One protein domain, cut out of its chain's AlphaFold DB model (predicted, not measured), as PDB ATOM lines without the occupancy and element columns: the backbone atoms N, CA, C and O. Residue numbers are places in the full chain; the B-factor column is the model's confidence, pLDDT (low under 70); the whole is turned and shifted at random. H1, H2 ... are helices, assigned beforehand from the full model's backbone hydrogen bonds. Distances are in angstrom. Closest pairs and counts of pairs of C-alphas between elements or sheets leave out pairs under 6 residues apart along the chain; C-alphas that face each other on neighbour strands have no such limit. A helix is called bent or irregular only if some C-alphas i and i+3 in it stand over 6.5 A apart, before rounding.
ATOM      1  N   GLU A  21      10.217 -41.659 -29.277       95.75
ATOM      2  CA  GLU A  21       9.814 -40.619 -28.334       95.75
ATOM      3  C   GLU A  21       9.847 -41.121 -26.887       95.75
ATOM      4  O   GLU A  21      10.381 -40.445 -26.007       95.75
ATOM      5  N   SER A  22       9.326 -42.328 -26.640       96.31
ATOM      6  CA  SER A  22       9.354 -42.951 -25.311       96.31
ATOM      7  C   SER A  22      10.787 -43.202 -24.841       96.31
ATOM      8  O   SER A  22      11.131 -42.857 -23.713       96.31
ATOM      9  N   LEU A  23      11.640 -43.766 -25.700       96.88
ATOM     10  CA  LEU A  23      13.027 -44.077 -25.340       96.88
ATOM     11  C   LEU A  23      13.849 -42.809 -25.085       96.88
ATOM     12  O   LEU A  23      14.595 -42.739 -24.110       96.88
ATOM     13  N   VAL A  24      13.674 -41.775 -25.913       96.62
ATOM     14  CA  VAL A  24      14.326 -40.475 -25.705       96.62
ATOM     15  C   VAL A  24      13.871 -39.853 -24.394       96.62
ATOM     16  O   VAL A  24      14.710 -39.366 -23.641       96.62
ATOM     17  N   LYS A  25      12.572 -39.912 -24.080       96.25
ATOM     18  CA  LYS A  25      12.051 -39.411 -22.807       96.25
ATOM     19  C   LYS A  25      12.713 -40.102 -21.613       96.25
ATOM     20  O   LYS A  25      13.147 -39.416 -20.697       96.25
ATOM     21  N   MET A  26      12.878 -41.428 -21.650       96.25
ATOM     22  CA  MET A  26      13.579 -42.169 -20.588       96.25
ATOM     23  C   MET A  26      15.027 -41.689 -20.396       96.25
ATOM     24  O   MET A  26      15.487 -41.565 -19.263       96.25
ATOM     25  N   ILE A  27      15.737 -41.376 -21.485       95.69
ATOM     26  CA  ILE A  27      17.109 -40.842 -21.429       95.69
ATOM     27  C   ILE A  27      17.123 -39.407 -20.881       95.69
ATOM     28  O   ILE A  27      17.944 -39.080 -20.017       95.69
ATOM     29  N   GLN A  28      16.232 -38.544 -21.378       95.06
ATOM     30  CA  GLN A  28      16.176 -37.128 -21.003       95.06
ATOM     31  C   GLN A  28      15.786 -36.946 -19.535       95.06
ATOM     32  O   GLN A  28      16.518 -36.290 -18.786       95.06
ATOM     33  N   ASP A  29      14.705 -37.604 -19.115       95.31
ATOM     34  CA  ASP A  29      14.121 -37.475 -17.778       95.31
ATOM     35  C   ASP A  29      14.985 -38.131 -16.689       95.31
ATOM     36  O   ASP A  29      14.774 -37.865 -15.508       95.31
ATOM     37  N   CYS A  30      15.967 -38.968 -17.049       93.69
ATOM     38  CA  CYS A  30      16.870 -39.618 -16.100       93.69
ATOM     39  C   CYS A  30      18.121 -38.756 -15.826       93.69
ATOM     40  O   CYS A  30      19.008 -38.691 -16.688       93.69
ATOM     41  N   PRO A  31      18.272 -38.131 -14.639       92.19
ATOM     42  CA  PRO A  31      19.423 -37.273 -14.338       92.19
ATOM     43  C   PRO A  31      20.749 -38.042 -14.289       92.19
ATOM     44  O   PRO A  31      21.789 -37.491 -14.628       92.19
ATOM     45  N   GLU A  32      20.706 -39.324 -13.919       91.94
ATOM     46  CA  GLU A  32      21.877 -40.207 -13.836       91.94
ATOM     47  C   GLU A  32      22.297 -40.806 -15.186       91.94
ATOM     48  O   GLU A  32      23.254 -41.584 -15.245       91.94
ATOM     49  N   SER A  33      21.584 -40.489 -16.272       91.94
ATOM     50  CA  SER A  33      21.914 -41.022 -17.590       91.94
ATOM     51  C   SER A  33      23.295 -40.545 -18.040       91.94
ATOM     52  O   SER A  33      23.542 -39.346 -18.175       91.94
ATOM     53  N   LYS A  34      24.177 -41.502 -18.324       92.38
ATOM     54  CA  LYS A  34      25.516 -41.281 -18.874       92.38
ATOM     55  C   LYS A  34      25.571 -41.383 -20.398       92.38
ATOM     56  O   LYS A  34      26.660 -41.388 -20.965       92.38
ATOM     57  N   CYS A  35      24.427 -41.499 -21.072       90.75
ATOM     58  CA  CYS A  35      24.383 -41.607 -22.526       90.75
ATOM     59  C   CYS A  35      25.108 -40.412 -23.168       90.75
ATOM     60  O   CYS A  35      24.680 -39.268 -23.008       90.75
ATOM     61  N   LEU A  36      26.182 -40.673 -23.919       88.00
ATOM     62  CA  LEU A  36      27.036 -39.619 -24.485       88.00
ATOM     63  C   LEU A  36      26.286 -38.714 -25.464       88.00
ATOM     64  O   LEU A  36      26.632 -37.548 -25.632       88.00
ATOM     65  N   ALA A  37      25.232 -39.235 -26.087       80.44
ATOM     66  CA  ALA A  37      24.412 -38.481 -27.021       80.44
ATOM     67  C   ALA A  37      23.192 -37.807 -26.379       80.44
ATOM     68  O   ALA A  37      22.366 -37.245 -27.098       80.44
ATOM     69  N   LYS A  38      23.051 -37.842 -25.045       90.25
ATOM     70  CA  LYS A  38      21.874 -37.308 -24.345       90.25
ATOM     71  C   LYS A  38      21.550 -35.867 -24.754       90.25
ATOM     72  O   LYS A  38      20.405 -35.574 -25.081       90.25
ATOM     73  N   SER A  39      22.542 -34.979 -24.801       87.62
ATOM     74  CA  SER A  39      22.340 -33.567 -25.171       87.62
ATOM     75  C   SER A  39      21.913 -33.355 -26.629       87.62
ATOM     76  O   SER A  39      21.374 -32.302 -26.954       87.62
ATOM     77  N   TYR A  40      22.128 -34.341 -27.501       86.94
ATOM     78  CA  TYR A  40      21.850 -34.255 -28.937       86.94
ATOM     79  C   TYR A  40      20.492 -34.843 -29.330       86.94
ATOM     80  O   TYR A  40      20.005 -34.596 -30.431       86.94
ATOM     81  N   LEU A  41      19.834 -35.567 -28.421       91.88
ATOM     82  CA  LEU A  41      18.475 -36.079 -28.604       91.88
ATOM     83  C   LEU A  41      17.428 -34.973 -28.368       91.88
ATOM     84  O   LEU A  41      16.582 -35.083 -27.479       91.88
ATOM     85  N   THR A  42      17.507 -33.888 -29.145       92.81
ATOM     86  CA  THR A  42      16.545 -32.774 -29.121       92.81
ATOM     87  C   THR A  42      15.250 -33.145 -29.843       92.81
ATOM     88  O   THR A  42      15.228 -34.044 -30.682       92.81
ATOM     89  N   THR A  43      14.156 -32.431 -29.568       93.25
ATOM     90  CA  THR A  43      12.862 -32.664 -30.233       93.25
ATOM     91  C   THR A  43      12.961 -32.574 -31.759       93.25
ATOM     92  O   THR A  43      12.411 -33.424 -32.459       93.25
ATOM     93  N   ASP A  44      13.705 -31.594 -32.279       94.00
ATOM     94  CA  ASP A  44      13.898 -31.420 -33.722       94.00
ATOM     95  C   ASP A  44      14.707 -32.569 -34.330       94.00
ATOM     96  O   ASP A  44      14.351 -33.089 -35.391       94.00
ATOM     97  N   PHE A  45      15.756 -33.017 -33.632       93.44
ATOM     98  CA  PHE A  45      16.567 -34.147 -34.072       93.44
ATOM     99  C   PHE A  45      15.760 -35.452 -34.091       93.44
ATOM    100  O   PHE A  45      15.780 -36.193 -35.074       93.44
ATOM    101  N   VAL A  46      14.978 -35.701 -33.040       94.25
ATOM    102  CA  VAL A  46      14.085 -36.863 -32.941       94.25
ATOM    103  C   VAL A  46      13.060 -36.867 -34.067       94.25
ATOM    104  O   VAL A  46      12.884 -37.887 -34.733       94.25
ATOM    105  N   LYS A  47      12.437 -35.718 -34.353       94.69
ATOM    106  CA  LYS A  47      11.484 -35.590 -35.459       94.69
ATOM    107  C   LYS A  47      12.146 -35.893 -36.805       94.69
ATOM    108  O   LYS A  47      11.575 -36.643 -37.595       94.69
ATOM    109  N   LYS A  48      13.356 -35.369 -37.040       94.50
ATOM    110  CA  LYS A  48      14.150 -35.630 -38.252       94.50
ATOM    111  C   LYS A  48      14.457 -37.121 -38.427       94.50
ATOM    112  O   LYS A  48      14.376 -37.622 -39.542       94.50
ATOM    113  N   MET A  49      14.776 -37.824 -37.341       93.81
ATOM    114  CA  MET A  49      15.192 -39.232 -37.381       93.81
ATOM    115  C   MET A  49      14.038 -40.243 -37.256       93.81
ATOM    116  O   MET A  49      14.260 -41.436 -37.449       93.81
ATOM    117  N   SER A  50      12.810 -39.795 -36.976       90.56
ATOM    118  CA  SER A  50      11.643 -40.655 -36.701       90.56
ATOM    119  C   SER A  50      11.296 -41.655 -37.817       90.56
ATOM    120  O   SER A  50      10.902 -42.786 -37.536       90.56
ATOM    121  N   SER A  51      11.474 -41.270 -39.084       90.44
ATOM    122  CA  SER A  51      11.185 -42.114 -40.253       90.44
ATOM    123  C   SER A  51      12.425 -42.739 -40.895       90.44
ATOM    124  O   SER A  51      12.308 -43.423 -41.912       90.44
ATOM    125  N   VAL A  52      13.614 -42.484 -40.345       95.31
ATOM    126  CA  VAL A  52      14.888 -42.905 -40.932       95.31
ATOM    127  C   VAL A  52      15.177 -44.362 -40.565       95.31
ATOM    128  O   VAL A  52      15.073 -44.758 -39.400       95.31
ATOM    129  N   LYS A  53      15.543 -45.165 -41.570       96.00
ATOM    130  CA  LYS A  53      15.892 -46.581 -41.423       96.00
ATOM    131  C   LYS A  53      17.146 -46.904 -42.228       96.00
ATOM    132  O   LYS A  53      17.289 -46.399 -43.338       96.00
ATOM    133  N   SER A  54      18.013 -47.750 -41.685       93.56
ATOM    134  CA  SER A  54      19.164 -48.311 -42.405       93.56
ATOM    135  C   SER A  54      18.752 -49.410 -43.394       93.56
ATOM    136  O   SER A  54      17.588 -49.821 -43.439       93.56
ATOM    137  N   GLU A  55      19.725 -49.948 -44.135       90.06
ATOM    138  CA  GLU A  55      19.543 -51.055 -45.078       90.06
ATOM    139  C   GLU A  55      18.761 -52.257 -44.504       90.06
ATOM    140  O   GLU A  55      17.947 -52.850 -45.222       90.06
ATOM    141  N   TYR A  56      18.984 -52.625 -43.234       90.62
ATOM    142  CA  TYR A  56      18.304 -53.756 -42.579       90.62
ATOM    143  C   TYR A  56      17.131 -53.324 -41.687       90.62
ATOM    144  O   TYR A  56      16.563 -54.130 -40.946       90.62
ATOM    145  N   GLY A  57      16.716 -52.060 -41.783       94.38
ATOM    146  CA  GLY A  57      15.568 -51.527 -41.059       94.38
ATOM    147  C   GLY A  57      15.875 -51.059 -39.636       94.38
ATOM    148  O   GLY A  57      14.929 -50.794 -38.891       94.38
ATOM    149  N   CYS A  58      17.150 -50.939 -39.249       95.06
ATOM    150  CA  CYS A  58      17.531 -50.364 -37.961       95.06
ATOM    151  C   CYS A  58      17.086 -48.901 -37.890       95.06
ATOM    152  O   CYS A  58      17.215 -48.151 -38.857       95.06
ATOM    153  N   THR A  59      16.583 -48.488 -36.734       96.88
ATOM    154  CA  THR A  59      16.110 -47.121 -36.478       96.88
ATOM    155  C   THR A  59      16.875 -46.515 -35.311       96.88
ATOM    156  O   THR A  59      17.459 -47.246 -34.512       96.88
ATOM    157  N   LEU A  60      16.806 -45.193 -35.131       96.56
ATOM    158  CA  LEU A  60      17.405 -44.550 -33.956       96.56
ATOM    159  C   LEU A  60      16.868 -45.131 -32.632       96.56
ATOM    160  O   LEU A  60      17.617 -45.217 -31.664       96.56
ATOM    161  N   ALA A  61      15.615 -45.599 -32.608       97.12
ATOM    162  CA  ALA A  61      15.027 -46.263 -31.444       97.12
ATOM    163  C   ALA A  61      15.795 -47.539 -31.065       97.12
ATOM    164  O   ALA A  61      16.130 -47.718 -29.899       97.12
ATOM    165  N   HIS A  62      16.160 -48.372 -32.045       97.12
ATOM    166  CA  HIS A  62      17.025 -49.532 -31.808       97.12
ATOM    167  C   HIS A  62      18.382 -49.109 -31.244       97.12
ATOM    168  O   HIS A  62      18.860 -49.698 -30.278       97.12
ATOM    169  N   ILE A  63      18.967 -48.062 -31.833       95.44
ATOM    170  CA  ILE A  63      20.324 -47.606 -31.525       95.44
ATOM    171  C   ILE A  63      20.459 -47.165 -30.064       95.44
ATOM    172  O   ILE A  63      21.443 -47.491 -29.405       95.44
ATOM    173  N   ILE A  64      19.467 -46.436 -29.548       96.44
ATOM    174  CA  ILE A  64      19.506 -45.857 -28.196       96.44
ATOM    175  C   ILE A  64      18.845 -46.734 -27.128       96.44
ATOM    176  O   ILE A  64      18.893 -46.383 -25.946       96.44
ATOM    177  N   ARG A  65      18.211 -47.850 -27.512       97.00
ATOM    178  CA  ARG A  65      17.397 -48.673 -26.606       97.00
ATOM    179  C   ARG A  65      18.169 -49.108 -25.363       97.00
ATOM    180  O   ARG A  65      17.663 -48.992 -24.247       97.00
ATOM    181  N   ASN A  66      19.419 -49.540 -25.533       94.69
ATOM    182  CA  ASN A  66      20.258 -49.960 -24.412       94.69
ATOM    183  C   ASN A  66      20.555 -48.806 -23.444       94.69
ATOM    184  O   ASN A  66      20.527 -49.020 -22.236       94.69
ATOM    185  N   CYS A  67      20.789 -47.593 -23.952       94.81
ATOM    186  CA  CYS A  67      21.011 -46.392 -23.144       94.81
ATOM    187  C   CYS A  67      19.742 -45.921 -22.420       94.81
ATOM    188  O   CYS A  67      19.833 -45.429 -21.299       94.81
ATOM    189  N   ALA A  68      18.567 -46.091 -23.033       96.00
ATOM    190  CA  ALA A  68      17.286 -45.758 -22.411       96.00
ATOM    191  C   ALA A  68      16.950 -46.690 -21.239       96.00
ATOM    192  O   ALA A  68      16.505 -46.233 -20.189       96.00
ATOM    193  N   LEU A  69      17.197 -47.992 -21.404       95.50
ATOM    194  CA  LEU A  69      16.892 -49.002 -20.386       95.50
ATOM    195  C   LEU A  69      17.998 -49.155 -19.332       95.50
ATOM    196  O   LEU A  69      17.743 -49.654 -18.238       95.50
ATOM    197  N   ASN A  70      19.217 -48.700 -19.635       94.19
ATOM    198  CA  ASN A  70      20.366 -48.778 -18.738       94.19
ATOM    199  C   ASN A  70      21.022 -47.394 -18.610       94.19
ATOM    200  O   ASN A  70      21.937 -47.087 -19.374       94.19
ATOM    201  N   PRO A  71      20.634 -46.574 -17.612       91.81
ATOM    202  CA  PRO A  71      21.133 -45.203 -17.463       91.81
ATOM    203  C   PRO A  71      22.657 -45.077 -17.371       91.81
ATOM    204  O   PRO A  71      23.223 -44.071 -17.775       91.81
ATOM    205  N   LYS A  72      23.351 -46.110 -16.884       91.25
ATOM    206  CA  LYS A  72      24.820 -46.125 -16.793       91.25
ATOM    207  C   LYS A  72      25.519 -46.440 -18.123       91.25
ATOM    208  O   LYS A  72      26.741 -46.364 -18.175       91.25
ATOM    209  N   SER A  73      24.778 -46.822 -19.165       89.06
ATOM    210  CA  SER A  73      25.332 -47.136 -20.481       89.06
ATOM    211  C   SER A  73      25.638 -45.856 -21.251       89.06
ATOM    212  O   SER A  73      24.740 -45.092 -21.601       89.06
ATOM    213  N   GLU A  74      26.915 -45.655 -21.554       89.38
ATOM    214  CA  GLU A  74      27.408 -44.458 -22.238       89.38
ATOM    215  C   GLU A  74      27.175 -44.523 -23.751       89.38
ATOM    216  O   GLU A  74      26.660 -43.574 -24.349       89.38
ATOM    217  N   CYS A  75      27.500 -45.670 -24.354       89.25
ATOM    218  CA  CYS A  75      27.481 -45.850 -25.800       89.25
ATOM    219  C   CYS A  75      26.215 -46.589 -26.281       89.25
ATOM    220  O   CYS A  75      25.832 -47.600 -25.674       89.25
ATOM    221  N   PRO A  76      25.603 -46.142 -27.393       90.88
ATOM    222  CA  PRO A  76      24.530 -46.856 -28.080       90.88
ATOM    223  C   PRO A  76      25.023 -48.163 -28.734       90.88
ATOM    224  O   PRO A  76      26.219 -48.476 -28.703       90.88
ATOM    225  N   ARG A  77      24.109 -48.942 -29.326       91.00
ATOM    226  CA  ARG A  77      24.424 -50.157 -30.101       91.00
ATOM    227  C   ARG A  77      23.748 -50.117 -31.465       91.00
ATOM    228  O   ARG A  77      22.530 -50.053 -31.539       91.00
ATOM    229  N   VAL A  78      24.511 -50.182 -32.548       89.94
ATOM    230  CA  VAL A  78      23.958 -50.098 -33.908       89.94
ATOM    231  C   VAL A  78      23.466 -51.450 -34.430       89.94
ATOM    232  O   VAL A  78      23.841 -52.507 -33.919       89.94
ATOM    233  N   GLY A  79      22.585 -51.412 -35.435       88.50
ATOM    234  CA  GLY A  79      21.970 -52.597 -36.040       88.50
ATOM    235  C   GLY A  79      22.703 -53.153 -37.254       88.50
ATOM    236  O   GLY A  79      22.664 -54.352 -37.495       88.50
ATOM    237  N   ASP A  80      23.385 -52.315 -38.021       88.00
ATOM    238  CA  ASP A  80      24.140 -52.734 -39.197       88.00
ATOM    239  C   ASP A  80      25.189 -51.678 -39.572       88.00
ATOM    240  O   ASP A  80      25.265 -50.600 -38.977       88.00
ATOM    241  N   ALA A  81      26.025 -52.007 -40.554       83.62
ATOM    242  CA  ALA A  81      27.084 -51.125 -41.029       83.62
ATOM    243  C   ALA A  81      26.553 -49.824 -41.664       83.62
ATOM    244  O   ALA A  81      27.209 -48.786 -41.578       83.62
ATOM    245  N   ASP A  82      25.373 -49.866 -42.286       86.38
ATOM    246  CA  ASP A  82      24.762 -48.712 -42.949       86.38
ATOM    247  C   ASP A  82      24.286 -47.656 -41.936       86.38
ATOM    248  O   ASP A  82      24.293 -46.460 -42.236       86.38
ATOM    249  N   CYS A  83      24.010 -48.053 -40.685       87.00
ATOM    250  CA  CYS A  83      23.725 -47.118 -39.594       87.00
ATOM    251  C   CYS A  83      24.774 -46.006 -39.457       87.00
ATOM    252  O   CYS A  83      24.400 -44.867 -39.192       87.00
ATOM    253  N   TYR A  84      26.062 -46.303 -39.662       85.44
ATOM    254  CA  TYR A  84      27.140 -45.312 -39.547       85.44
ATOM    255  C   TYR A  84      27.084 -44.216 -40.614       85.44
ATOM    256  O   TYR A  84      27.626 -43.137 -40.402       85.44
ATOM    257  N   LYS A  85      26.400 -44.463 -41.735       86.88
ATOM    258  CA  LYS A  85      26.156 -43.469 -42.787       86.88
ATOM    259  C   LYS A  85      24.819 -42.774 -42.569       86.88
ATOM    260  O   LYS A  85      24.733 -41.552 -42.583       86.88
ATOM    261  N   VAL A  86      23.774 -43.559 -42.321       90.94
ATOM    262  CA  VAL A  86      22.398 -43.066 -42.192       90.94
ATOM    263  C   VAL A  86      22.201 -42.207 -40.939       90.94
ATOM    264  O   VAL A  86      21.509 -41.194 -40.986       90.94
ATOM    265  N   PHE A  87      22.841 -42.576 -39.829       90.69
ATOM    266  CA  PHE A  87      22.787 -41.857 -38.555       90.69
ATOM    267  C   PHE A  87      24.113 -41.159 -38.236       90.69
ATOM    268  O   PHE A  87      24.436 -40.959 -37.064       90.69
ATOM    269  N   GLN A  88      24.882 -40.783 -39.264       89.38
ATOM    270  CA  GLN A  88      26.214 -40.197 -39.107       89.38
ATOM    271  C   GLN A  88      26.207 -38.976 -38.176       89.38
ATOM    272  O   GLN A  88      27.015 -38.906 -37.258       89.38
ATOM    273  N   GLU A  89      25.244 -38.059 -38.337       89.62
ATOM    274  CA  GLU A  89      25.126 -36.858 -37.491       89.62
ATOM    275  C   GLU A  89      25.036 -37.178 -35.989       89.62
ATOM    276  O   GLU A  89      25.477 -36.385 -35.166       89.62
ATOM    277  N   PHE A  90      24.481 -38.337 -35.623       90.12
ATOM    278  CA  PHE A  90      24.396 -38.804 -34.238       90.12
ATOM    279  C   PHE A  90      25.631 -39.611 -33.827       90.12
ATOM    280  O   PHE A  90      26.201 -39.391 -32.758       90.12
ATOM    281  N   LEU A  91      26.042 -40.565 -34.665       86.38
ATOM    282  CA  LEU A  91      27.106 -41.509 -34.336       86.38
ATOM    283  C   LEU A  91      28.488 -40.852 -34.340       86.38
ATOM    284  O   LEU A  91      29.285 -41.173 -33.464       86.38
ATOM    285  N   ASP A  92      28.754 -39.882 -35.218       85.75
ATOM    286  CA  ASP A  92      30.030 -39.153 -35.236       85.75
ATOM    287  C   ASP A  92      30.280 -38.434 -33.912       85.75
ATOM    288  O   ASP A  92      31.405 -38.395 -33.423       85.75
ATOM    289  N   ILE A  93      29.231 -37.899 -33.291       85.88
ATOM    290  CA  ILE A  93      29.328 -37.197 -32.011       85.88
ATOM    291  C   ILE A  93      29.708 -38.170 -30.901       85.88
ATOM    292  O   ILE A  93      30.626 -37.900 -30.124       85.88
ATOM    293  N   VAL A  94      29.029 -39.318 -30.847       85.69
ATOM    294  CA  VAL A  94      29.335 -40.391 -29.896       85.69
ATOM    295  C   VAL A  94      30.775 -40.863 -30.082       85.69
ATOM    296  O   VAL A  94      31.523 -40.922 -29.110       85.69
ATOM    297  N   ILE A  95      31.175 -41.144 -31.325       82.00
ATOM    298  CA  ILE A  95      32.507 -41.642 -31.681       82.00
ATOM    299  C   ILE A  95      33.582 -40.626 -31.288       82.00
ATOM    300  O   ILE A  95      34.523 -40.974 -30.577       82.00
ATOM    301  N   LYS A  96      33.434 -39.360 -31.693       82.81
ATOM    302  CA  LYS A  96      34.401 -38.297 -31.390       82.81
ATOM    303  C   LYS A  96      34.529 -38.062 -29.891       82.81
ATOM    304  O   LYS A  96      35.647 -37.930 -29.397       82.81
ATOM    305  N   THR A  97      33.409 -38.070 -29.170       84.81
ATOM    306  CA  THR A  97      33.393 -37.887 -27.712       84.81
ATOM    307  C   THR A  97      34.071 -39.055 -27.003       84.81
ATOM    308  O   THR A  97      34.961 -38.844 -26.182       84.81
ATOM    309  N   TYR A  98      33.695 -40.288 -27.346       81.50
ATOM    310  CA  TYR A  98      34.211 -41.492 -26.697       81.50
ATOM    311  C   TYR A  98      35.706 -41.705 -26.977       81.50
ATOM    312  O   TYR A  98      36.490 -41.919 -26.053       81.50
ATOM    313  N   HIS A  99      36.128 -41.568 -28.239       78.75
ATOM    314  CA  HIS A  99      37.524 -41.757 -28.650       78.75
ATOM    315  C   HIS A  99      38.399 -40.514 -28.481       78.75
ATOM    316  O   HIS A  99      39.597 -40.584 -28.750       78.75
ATOM    317  N   LYS A 100      37.827 -39.389 -28.029       85.88
ATOM    318  CA  LYS A 100      38.530 -38.107 -27.871       85.88
ATOM    319  C   LYS A 100      39.243 -37.693 -29.166       85.88
ATOM    320  O   LYS A 100      40.411 -37.302 -29.147       85.88
TER     321      LYS A 100
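What this domain is: This is residues 21 to 100 of the 339 residues of an uncharacterized protein of Dibothriocephalus latus (UniProt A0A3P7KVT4). The longest helix, H5, lies on one side of the domain and runs outward from it, while H1 and H3, packed together at a steep tilt, make the other side, with H2 near the first residues of both. Parts of two long links, residues 35 to 37 and 74 to 76, run between that pair and H5, and the short H4 comes just before H5. The printed part has 80 residues with five named helices, in the order H1, H2, H3, H4, H5, and no named strand; the class is all helix. The whole is compact, with a radius of gyration of the C-alphas of 11.6 A, and spans 33 by 29 by 20 A.

Where its parts are: Find C-alpha 88 at (26.214, -40.197, -39.107); from there H5, residues 88 to 99, runs 15.5 A to C-alpha 99 at (37.524, -41.757, -28.650). Just before it, residues 83 to 86 are H4, 5.0 A long. Look next at residues 60 to 69 for H3, 14.3 A long; it is irregular, with C-alphas 63 and 66 standing 7.5 A apart. H1 begins with the printed part at C-alpha 21, (9.814, -40.619, -28.334), and covers residues 21 to 29, 11.8 A. H2 is residues 43 to 49, 10.0 A.

How they stand to each other: Start at H5, which is close to H4 but not clearly touching it; their closest C-alphas, those of Tyr 84 and Leu 91, are 6.5 A apart. H5 is apart from H1, H2 and H3. Go across to H3, which touches H1: the closest C-alphas, those of Ile 27 and Ala 68, are 5.0 A apart. These two run the same way at a steep tilt of 41 degrees. H2 is close to H1 but not clearly touching it, with the C-alphas of Glu 21 and Val 46 closest at 7.3 A; the tilt is steep, 41 degrees, opposite ways. H2 is likewise close to H3 but not clearly touching it, with the C-alphas of Met 49 and Leu 60 closest at 6.7 A. H4 is apart from H1, H2 and H3. In the backbone, every O i to N i+4 pair is within hydrogen-bond range in H1 and H2, against 4 of 6 in H3 and 7 of 8 in H5; H4 is too short for such a pair.

The domain as a whole: Look for the two C-alphas farthest apart at Pro 31 and Glu 55, 33.7 A. The printed part runs from 21 to 100 without a cut. The links from H1 to H2 and from H3 to H4 are long, with 13 residues each; the link from H4 to H5 is tight. Read the B-factor column for the model's confidence: the mean pLDDT of the printed part is 91.2, and no printed residue is under 70.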